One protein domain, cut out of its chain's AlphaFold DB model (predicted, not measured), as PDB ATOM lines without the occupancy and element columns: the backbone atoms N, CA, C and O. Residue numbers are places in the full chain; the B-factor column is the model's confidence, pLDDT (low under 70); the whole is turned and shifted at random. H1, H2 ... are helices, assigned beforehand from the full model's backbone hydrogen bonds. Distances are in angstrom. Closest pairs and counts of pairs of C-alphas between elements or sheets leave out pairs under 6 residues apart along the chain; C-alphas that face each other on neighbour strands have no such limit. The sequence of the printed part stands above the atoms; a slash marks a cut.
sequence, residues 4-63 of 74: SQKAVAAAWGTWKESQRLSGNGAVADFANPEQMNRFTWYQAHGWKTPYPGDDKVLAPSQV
ATOM      1  N   SER A   4     171.730 -42.112 -65.503       73.00
ATOM      2  CA  SER A   4     170.879 -41.672 -64.394       73.00
ATOM      3  C   SER A   4     170.897 -42.645 -63.207       73.00
ATOM      4  O   SER A   4     170.965 -42.211 -62.063       73.00
ATOM      5  N   GLN A   5     170.928 -43.960 -63.457       81.31
ATOM      6  CA  GLN A   5     171.044 -44.967 -62.391       81.31
ATOM      7  C   GLN A   5     172.423 -44.953 -61.732       81.31
ATOM      8  O   GLN A   5     172.525 -45.142 -60.524       81.31
ATOM      9  N   LYS A   6     173.486 -44.692 -62.505       85.69
ATOM     10  CA  LYS A   6     174.840 -44.551 -61.949       85.69
ATOM     11  C   LYS A   6     174.939 -43.345 -61.017       85.69
ATOM     12  O   LYS A   6     175.556 -43.458 -59.966       85.69
ATOM     13  N   ALA A   7     174.315 -42.224 -61.383       88.12
ATOM     14  CA  ALA A   7     174.288 -41.030 -60.544       88.12
ATOM     15  C   ALA A   7     173.549 -41.279 -59.219       88.12
ATOM     16  O   ALA A   7     174.055 -40.916 -58.161       88.12
ATOM     17  N   VAL A   8     172.397 -41.962 -59.259       89.31
ATOM     18  CA  VAL A   8     171.663 -42.325 -58.035       89.31
ATOM     19  C   VAL A   8     172.473 -43.292 -57.170       89.31
ATOM     20  O   VAL A   8     172.633 -43.043 -55.978       89.31
ATOM     21  N   ALA A   9     173.055 -44.340 -57.755       89.94
ATOM     22  CA  ALA A   9     173.906 -45.277 -57.020       89.94
ATOM     23  C   ALA A   9     175.117 -44.581 -56.367       89.94
ATOM     24  O   ALA A   9     175.462 -44.891 -55.230       89.94
ATOM     25  N   ALA A  10     175.732 -43.609 -57.051       91.56
ATOM     26  CA  ALA A  10     176.821 -42.809 -56.492       91.56
ATOM     27  C   ALA A  10     176.357 -41.962 -55.295       91.56
ATOM     28  O   ALA A  10     177.027 -41.952 -54.267       91.56
ATOM     29  N   ALA A  11     175.182 -41.325 -55.387       91.19
ATOM     30  CA  ALA A  11     174.607 -40.568 -54.275       91.19
ATOM     31  C   ALA A  11     174.353 -41.453 -53.042       91.19
ATOM     32  O   ALA A  11     174.629 -41.041 -51.917       91.19
ATOM     33  N   TRP A  12     173.888 -42.689 -53.245       92.56
ATOM     34  CA  TRP A  12     173.752 -43.675 -52.169       92.56
ATOM     35  C   TRP A  12     175.094 -44.147 -51.603       92.56
ATOM     36  O   TRP A  12     175.175 -44.426 -50.411       92.56
ATOM     37  N   GLY A  13     176.149 -44.195 -52.421       89.50
ATOM     38  CA  GLY A  13     177.520 -44.419 -51.957       89.50
ATOM     39  C   GLY A  13     177.975 -43.330 -50.985       89.50
ATOM     40  O   GLY A  13     178.368 -43.642 -49.866       89.50
ATOM     41  N   THR A  14     177.819 -42.058 -51.361       89.56
ATOM     42  CA  THR A  14     178.146 -40.917 -50.489       89.56
ATOM     43  C   THR A  14     177.295 -40.892 -49.220       89.56
ATOM     44  O   THR A  14     177.809 -40.629 -48.135       89.56
ATOM     45  N   TRP A  15     175.998 -41.199 -49.321       89.94
ATOM     46  CA  TRP A  15     175.141 -41.347 -48.143       89.94
ATOM     47  C   TRP A  15     175.653 -42.452 -47.219       89.94
ATOM     48  O   TRP A  15     175.790 -42.231 -46.023       89.94
ATOM     49  N   LYS A  16     176.004 -43.623 -47.764       86.62
ATOM     50  CA  LYS A  16     176.521 -44.752 -46.984       86.62
ATOM     51  C   LYS A  16     177.807 -44.390 -46.243       86.62
ATOM     52  O   LYS A  16     177.973 -44.813 -45.108       86.62
ATOM     53  N   GLU A  17     178.695 -43.616 -46.864       84.88
ATOM     54  CA  GLU A  17     179.934 -43.134 -46.238       84.88
ATOM     55  C   GLU A  17     179.677 -42.167 -45.075       84.88
ATOM     56  O   GLU A  17     180.433 -42.166 -44.107       84.88
ATOM     57  N   SER A  18     178.604 -41.369 -45.137       81.31
ATOM     58  CA  SER A  18     178.196 -40.527 -44.006       81.31
ATOM     59  C   SER A  18     177.467 -41.311 -42.913       81.31
ATOM     60  O   SER A  18     177.380 -40.845 -41.774       81.31
ATOM     61  N   GLN A  19     176.965 -42.508 -43.228       80.69
ATOM     62  CA  GLN A  19     176.334 -43.383 -42.253       80.69
ATOM     63  C   GLN A  19     177.374 -44.201 -41.478       80.69
ATOM     64  O   GLN A  19     178.281 -44.823 -42.029       80.69
ATOM     65  N   ARG A  20     177.189 -44.297 -40.160       77.50
ATOM     66  CA  ARG A  20     178.020 -45.121 -39.270       77.50
ATOM     67  C   ARG A  20     177.544 -46.578 -39.251       77.50
ATOM     68  O   ARG A  20     177.142 -47.089 -38.213       77.50
ATOM     69  N   LEU A  21     177.539 -47.243 -40.407       71.19
ATOM     70  CA  LEU A  21     176.951 -48.589 -40.553       71.19
ATOM     71  C   LEU A  21     177.886 -49.734 -40.153       71.19
ATOM     72  O   LEU A  21     177.433 -50.854 -39.938       71.19
ATOM     73  N   SER A  22     179.195 -49.490 -40.104       67.44
ATOM     74  CA  SER A  22     180.201 -50.524 -39.847       67.44
ATOM     75  C   SER A  22     181.496 -49.925 -39.293       67.44
ATOM     76  O   SER A  22     181.810 -48.774 -39.589       67.44
ATOM     77  N   GLY A  23     182.278 -50.719 -38.558       65.31
ATOM     78  CA  GLY A  23     183.572 -50.314 -37.992       65.31
ATOM     79  C   GLY A  23     183.499 -49.827 -36.540       65.31
ATOM     80  O   GLY A  23     182.443 -49.853 -35.907       65.31
ATOM     81  N   ASN A  24     184.646 -49.401 -36.002       60.84
ATOM     82  CA  ASN A  24     184.793 -48.924 -34.623       60.84
ATOM     83  C   ASN A  24     184.164 -47.526 -34.485       60.84
ATOM     84  O   ASN A  24     184.838 -46.510 -34.630       60.84
ATOM     85  N   GLY A  25     182.845 -47.490 -34.316       61.62
ATOM     86  CA  GLY A  25     182.031 -46.276 -34.399       61.62
ATOM     87  C   GLY A  25     180.660 -46.498 -35.030       61.62
ATOM     88  O   GLY A  25     179.938 -45.522 -35.211       61.62
ATOM     89  N   ALA A  26     180.306 -47.744 -35.370       67.06
ATOM     90  CA  ALA A  26     178.952 -48.078 -35.775       67.06
ATOM     91  C   ALA A  26     177.953 -47.720 -34.667       67.06
ATOM     92  O   ALA A  26     178.171 -48.049 -33.502       67.06
ATOM     93  N   VAL A  27     176.875 -47.037 -35.038       72.25
ATOM     94  CA  VAL A  27     175.812 -46.638 -34.110       72.25
ATOM     95  C   VAL A  27     174.528 -47.288 -34.602       72.25
ATOM     96  O   VAL A  27     174.100 -47.032 -35.731       72.25
ATOM     97  N   ALA A  28     173.958 -48.168 -33.778       66.81
ATOM     98  CA  ALA A  28     172.667 -48.780 -34.064       66.81
ATOM     99  C   ALA A  28     171.612 -47.682 -34.258       66.81
ATOM    100  O   ALA A  28     171.663 -46.655 -33.586       66.81
ATOM    101  N   ASP A  29     170.729 -47.874 -35.237       68.25
ATOM    102  CA  ASP A  29     169.602 -46.974 -35.523       68.25
ATOM    103  C   ASP A  29     169.978 -45.523 -35.894       68.25
ATOM    104  O   ASP A  29     169.115 -44.661 -36.021       68.25
ATOM    105  N   PHE A  30     171.261 -45.245 -36.163       75.38
ATOM    106  CA  PHE A  30     171.720 -43.920 -36.597       75.38
ATOM    107  C   PHE A  30     171.216 -43.541 -37.991       75.38
ATOM    108  O   PHE A  30     170.955 -42.374 -38.280       75.38
ATOM    109  N   ALA A  31     171.115 -44.528 -38.879       80.44
ATOM    110  CA  ALA A  31     170.610 -44.307 -40.221       80.44
ATOM    111  C   ALA A  31     169.084 -44.301 -40.208       80.44
ATOM    112  O   ALA A  31     168.452 -45.203 -39.664       80.44
ATOM    113  N   ASN A  32     168.493 -43.316 -40.884       84.56
ATOM    114  CA  ASN A  32     167.050 -43.254 -41.057       84.56
ATOM    115  C   ASN A  32     166.535 -44.569 -41.696       84.56
ATOM    116  O   ASN A  32     167.027 -44.955 -42.768       84.56
ATOM    117  N   PRO A  33     165.551 -45.248 -41.081       86.25
ATOM    118  CA  PRO A  33     165.113 -46.573 -41.515       86.25
ATOM    119  C   PRO A  33     164.525 -46.561 -42.929       86.25
ATOM    120  O   PRO A  33     164.779 -47.480 -43.707       86.25
ATOM    121  N   GLU A  34     163.835 -45.488 -43.327       89.75
ATOM    122  CA  GLU A  34     163.274 -45.357 -44.676       89.75
ATOM    123  C   GLU A  34     164.366 -45.272 -45.745       89.75
ATOM    124  O   GLU A  34     164.205 -45.818 -46.844       89.75
ATOM    125  N   GLN A  35     165.490 -44.624 -45.420       91.50
ATOM    126  CA  GLN A  35     166.661 -44.587 -46.292       91.50
ATOM    127  C   GLN A  35     167.354 -45.959 -46.328       91.50
ATOM    128  O   GLN A  35     167.694 -46.442 -47.407       91.50
ATOM    129  N   MET A  36     167.492 -46.639 -45.187       90.94
ATOM    130  CA  MET A  36     168.122 -47.965 -45.120       90.94
ATOM    131  C   MET A  36     167.347 -49.047 -45.891       90.94
ATOM    132  O   MET A  36     167.945 -49.848 -46.619       90.94
ATOM    133  N   ASN A  37     166.018 -49.047 -45.777       92.50
ATOM    134  CA  ASN A  37     165.134 -49.985 -46.474       92.50
ATOM    135  C   ASN A  37     165.313 -49.875 -47.992       92.50
ATOM    136  O   ASN A  37     165.537 -50.868 -48.691       92.50
ATOM    137  N   ARG A  38     165.293 -48.638 -48.494       94.56
ATOM    138  CA  ARG A  38     165.483 -48.330 -49.913       94.56
ATOM    139  C   ARG A  38     166.891 -48.656 -50.385       94.56
ATOM    140  O   ARG A  38     167.028 -49.308 -51.416       94.56
ATOM    141  N   PHE A  39     167.920 -48.289 -49.620       93.12
ATOM    142  CA  PHE A  39     169.308 -48.633 -49.932       93.12
ATOM    143  C   PHE A  39     169.476 -50.139 -50.159       93.12
ATOM    144  O   PHE A  39     169.978 -50.566 -51.200       93.12
ATOM    145  N   THR A  40     168.997 -50.945 -49.209       92.00
ATOM    146  CA  THR A  40     169.105 -52.407 -49.253       92.00
ATOM    147  C   THR A  40     168.348 -52.991 -50.443       92.00
ATOM    148  O   THR A  40     168.900 -53.801 -51.192       92.00
ATOM    149  N   TRP A  41     167.111 -52.540 -50.666       95.25
ATOM    150  CA  TRP A  41     166.297 -52.966 -51.802       95.25
ATOM    151  C   TRP A  41     166.956 -52.630 -53.141       95.25
ATOM    152  O   TRP A  41     167.087 -53.500 -54.003       95.25
ATOM    153  N   TYR A  42     167.418 -51.391 -53.317       94.81
ATOM    154  CA  TYR A  42     168.063 -50.956 -54.549       94.81
ATOM    155  C   TYR A  42     169.370 -51.694 -54.807       94.81
ATOM    156  O   TYR A  42     169.616 -52.093 -55.944       94.81
ATOM    157  N   GLN A  43     170.177 -51.936 -53.773       92.69
ATOM    158  CA  GLN A  43     171.401 -52.718 -53.906       92.69
ATOM    159  C   GLN A  43     171.091 -54.153 -54.365       92.69
ATOM    160  O   GLN A  43     171.725 -54.639 -55.303       92.69
ATOM    161  N   ALA A  44     170.080 -54.800 -53.773       94.25
ATOM    162  CA  ALA A  44     169.651 -56.149 -54.146       94.25
ATOM    163  C   ALA A  44     169.092 -56.231 -55.581       94.25
ATOM    164  O   ALA A  44     169.294 -57.229 -56.268       94.25
ATOM    165  N   HIS A  45     168.448 -55.165 -56.063       94.19
ATOM    166  CA  HIS A  45     167.844 -55.099 -57.401       94.19
ATOM    167  C   HIS A  45     168.710 -54.357 -58.432       94.19
ATOM    168  O   HIS A  45     168.248 -54.013 -59.525       94.19
ATOM    169  N   GLY A  46     169.972 -54.074 -58.095       91.94
ATOM    170  CA  GLY A  46     170.912 -53.375 -58.966       91.94
ATOM    171  C   GLY A  46     170.387 -52.028 -59.467       91.94
ATOM    172  O   GLY A  46     170.571 -51.714 -60.638       91.94
ATOM    173  N   TRP A  47     169.707 -51.253 -58.622       91.25
ATOM    174  CA  TRP A  47     169.218 -49.899 -58.928       91.25
ATOM    175  C   TRP A  47     168.239 -49.828 -60.112       91.25
ATOM    176  O   TRP A  47     168.050 -48.761 -60.699       91.25
ATOM    177  N   LYS A  48     167.638 -50.961 -60.500       90.19
ATOM    178  CA  LYS A  48     166.703 -51.061 -61.634       90.19
ATOM    179  C   LYS A  48     165.240 -51.059 -61.230       90.19
ATOM    180  O   LYS A  48     164.412 -50.647 -62.035       90.19
ATOM    181  N   THR A  49     164.952 -51.485 -60.010       92.94
ATOM    182  CA  THR A  49     163.587 -51.636 -59.514       92.94
ATOM    183  C   THR A  49     163.328 -50.581 -58.440       92.94
ATOM    184  O   THR A  49     164.091 -50.540 -57.469       92.94
ATOM    185  N   PRO A  50     162.303 -49.720 -58.593       94.31
ATOM    186  CA  PRO A  50     161.894 -48.813 -57.526       94.31
ATOM    187  C   PRO A  50     161.458 -49.601 -56.282       94.31
ATOM    188  O   PRO A  50     161.118 -50.784 -56.367       94.31
ATOM    189  N   TYR A  51     161.518 -48.964 -55.117       94.56
ATOM    190  CA  TYR A  51     161.027 -49.557 -53.879       94.56
ATOM    191  C   TYR A  51     159.495 -49.626 -53.942       94.56
ATOM    192  O   TYR A  51     158.895 -48.738 -54.550       94.56
ATOM    193  N   PRO A  52     158.833 -50.648 -53.368       94.50
ATOM    194  CA  PRO A  52     157.374 -50.699 -53.355       94.50
ATOM    195  C   PRO A  52     156.769 -49.406 -52.787       94.50
ATOM    196  O   PRO A  52     157.029 -49.044 -51.643       94.50
ATOM    197  N   GLY A  53     155.975 -48.708 -53.605       91.56
ATOM    198  CA  GLY A  53     155.380 -47.410 -53.267       91.56
ATOM    199  C   GLY A  53     156.136 -46.182 -53.794       91.56
ATOM    200  O   GLY A  53     155.552 -45.105 -53.821       91.56
ATOM    201  N   ASP A  54     157.378 -46.325 -54.265       92.56
ATOM    202  CA  ASP A  54     158.101 -45.255 -54.959       92.56
ATOM    203  C   ASP A  54     157.826 -45.340 -56.480       92.56
ATOM    204  O   ASP A  54     157.912 -46.411 -57.081       92.56
ATOM    205  N   ASP A  55     157.566 -44.210 -57.146       91.50
ATOM    206  CA  ASP A  55     157.350 -44.180 -58.609       91.50
ATOM    207  C   ASP A  55     158.634 -44.428 -59.424       91.50
ATOM    208  O   ASP A  55     158.601 -44.749 -60.614       91.50
ATOM    209  N   LYS A  56     159.801 -44.222 -58.804       92.56
ATOM    210  CA  LYS A  56     161.128 -44.355 -59.422       92.56
ATOM    211  C   LYS A  56     162.183 -44.641 -58.360       92.56
ATOM    212  O   LYS A  56     161.958 -44.412 -57.181       92.56
ATOM    213  N   VAL A  57     163.366 -45.086 -58.786       92.88
ATOM    214  CA  VAL A  57     164.519 -45.210 -57.881       92.88
ATOM    215  C   VAL A  57     164.914 -43.814 -57.401       92.88
ATOM    216  O   VAL A  57     165.301 -42.958 -58.201       92.88
ATOM    217  N   LEU A  58     164.780 -43.587 -56.099       93.38
ATOM    218  CA  LEU A  58     165.028 -42.299 -55.460       93.38
ATOM    219  C   LEU A  58     166.496 -42.154 -55.047       93.38
ATOM    220  O   LEU A  58     167.139 -43.126 -54.648       93.38
ATOM    221  N   ALA A  59     167.025 -40.932 -55.112       92.44
ATOM    222  CA  ALA A  59     168.250 -40.569 -54.402       92.44
ATOM    223  C   ALA A  59     167.989 -40.485 -52.882       92.44
ATOM    224  O   ALA A  59     166.840 -40.265 -52.492       92.44
ATOM    225  N   PRO A  60     169.019 -40.595 -52.018       91.38
ATOM    226  CA  PRO A  60     168.839 -40.565 -50.560       91.38
ATOM    227  C   PRO A  60     168.039 -39.348 -50.073       91.38
ATOM    228  O   PRO A  60     167.097 -39.484 -49.302       91.38
ATOM    229  N   SER A  61     168.335 -38.162 -50.616       89.06
ATOM    230  CA  SER A  61     167.649 -36.903 -50.287       89.06
ATOM    231  C   SER A  61     166.206 -36.804 -50.792       89.06
ATOM    232  O   SER A  61     165.486 -35.886 -50.412       89.06
ATOM    233  N   GLN A  62     165.784 -37.713 -51.671       91.56
ATOM    234  CA  GLN A  62     164.423 -37.771 -52.206       91.56
ATOM    235  C   GLN A  62     163.546 -38.764 -51.446       91.56
ATOM    236  O   GLN A  62     162.345 -38.814 -51.700       91.56
ATOM    237  N   VAL A  63     164.127 -39.558 -50.543       90.44
ATOM    238  CA  VAL A  63     163.367 -40.493 -49.719       90.44
ATOM    239  C   VAL A  63     162.435 -39.697 -48.798       90.44
ATOM    240  O   VAL A  63     162.901 -38.802 -48.085       90.44
TER     241      VAL A  63
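Overview. This is residues 4 to 63 of the 74 residues of an uncharacterized protein of Dermatophilaceae bacterium (UniProt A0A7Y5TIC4). Two helices running opposite ways cross near their middles at a steep tilt, close but not clearly touching; a wide loop, residues 19 to 32, joins them at one end of the long axis. After H2 a long tail without a named element, residues 45 to 63, folds back beside the helices. The printed part has 60 residues with two named helices, H1 then H2, and no named strand; the class is all helix, though under half of the residues, 27, are in named elements. The whole is compact, with a radius of gyration of the C-alphas of 11.5 A, yet elongated, spanning 35 by 21 by 20 A.

Arrangement. H1, residues 4 to 18, and H2, residues 33 to 44, are close but not clearly touching; their closest C-alphas, those of Trp 12 and Phe 39, are 7.0 A apart. Their lines stand at a steep tilt of 51 degrees, opposite ways. In H1 and H2 every O i to N i+4 pair is within hydrogen-bond range.

Along the chain. H1 begins at C-alpha 4 (170.879, -41.672, -64.394) and is 21.7 A long from first to last C-alpha. H2, 16.5 A long, ends at C-alpha 44 (169.651, -56.149, -54.146).

Size, cuts and confidence. The two C-alphas farthest apart, those of Asn 24 and Asp 55, are 36.8 A apart. The printed part has no cut, and the link from H1 to H2 is long. Residues 22 to 26 and 28 to 29 have pLDDT under 70.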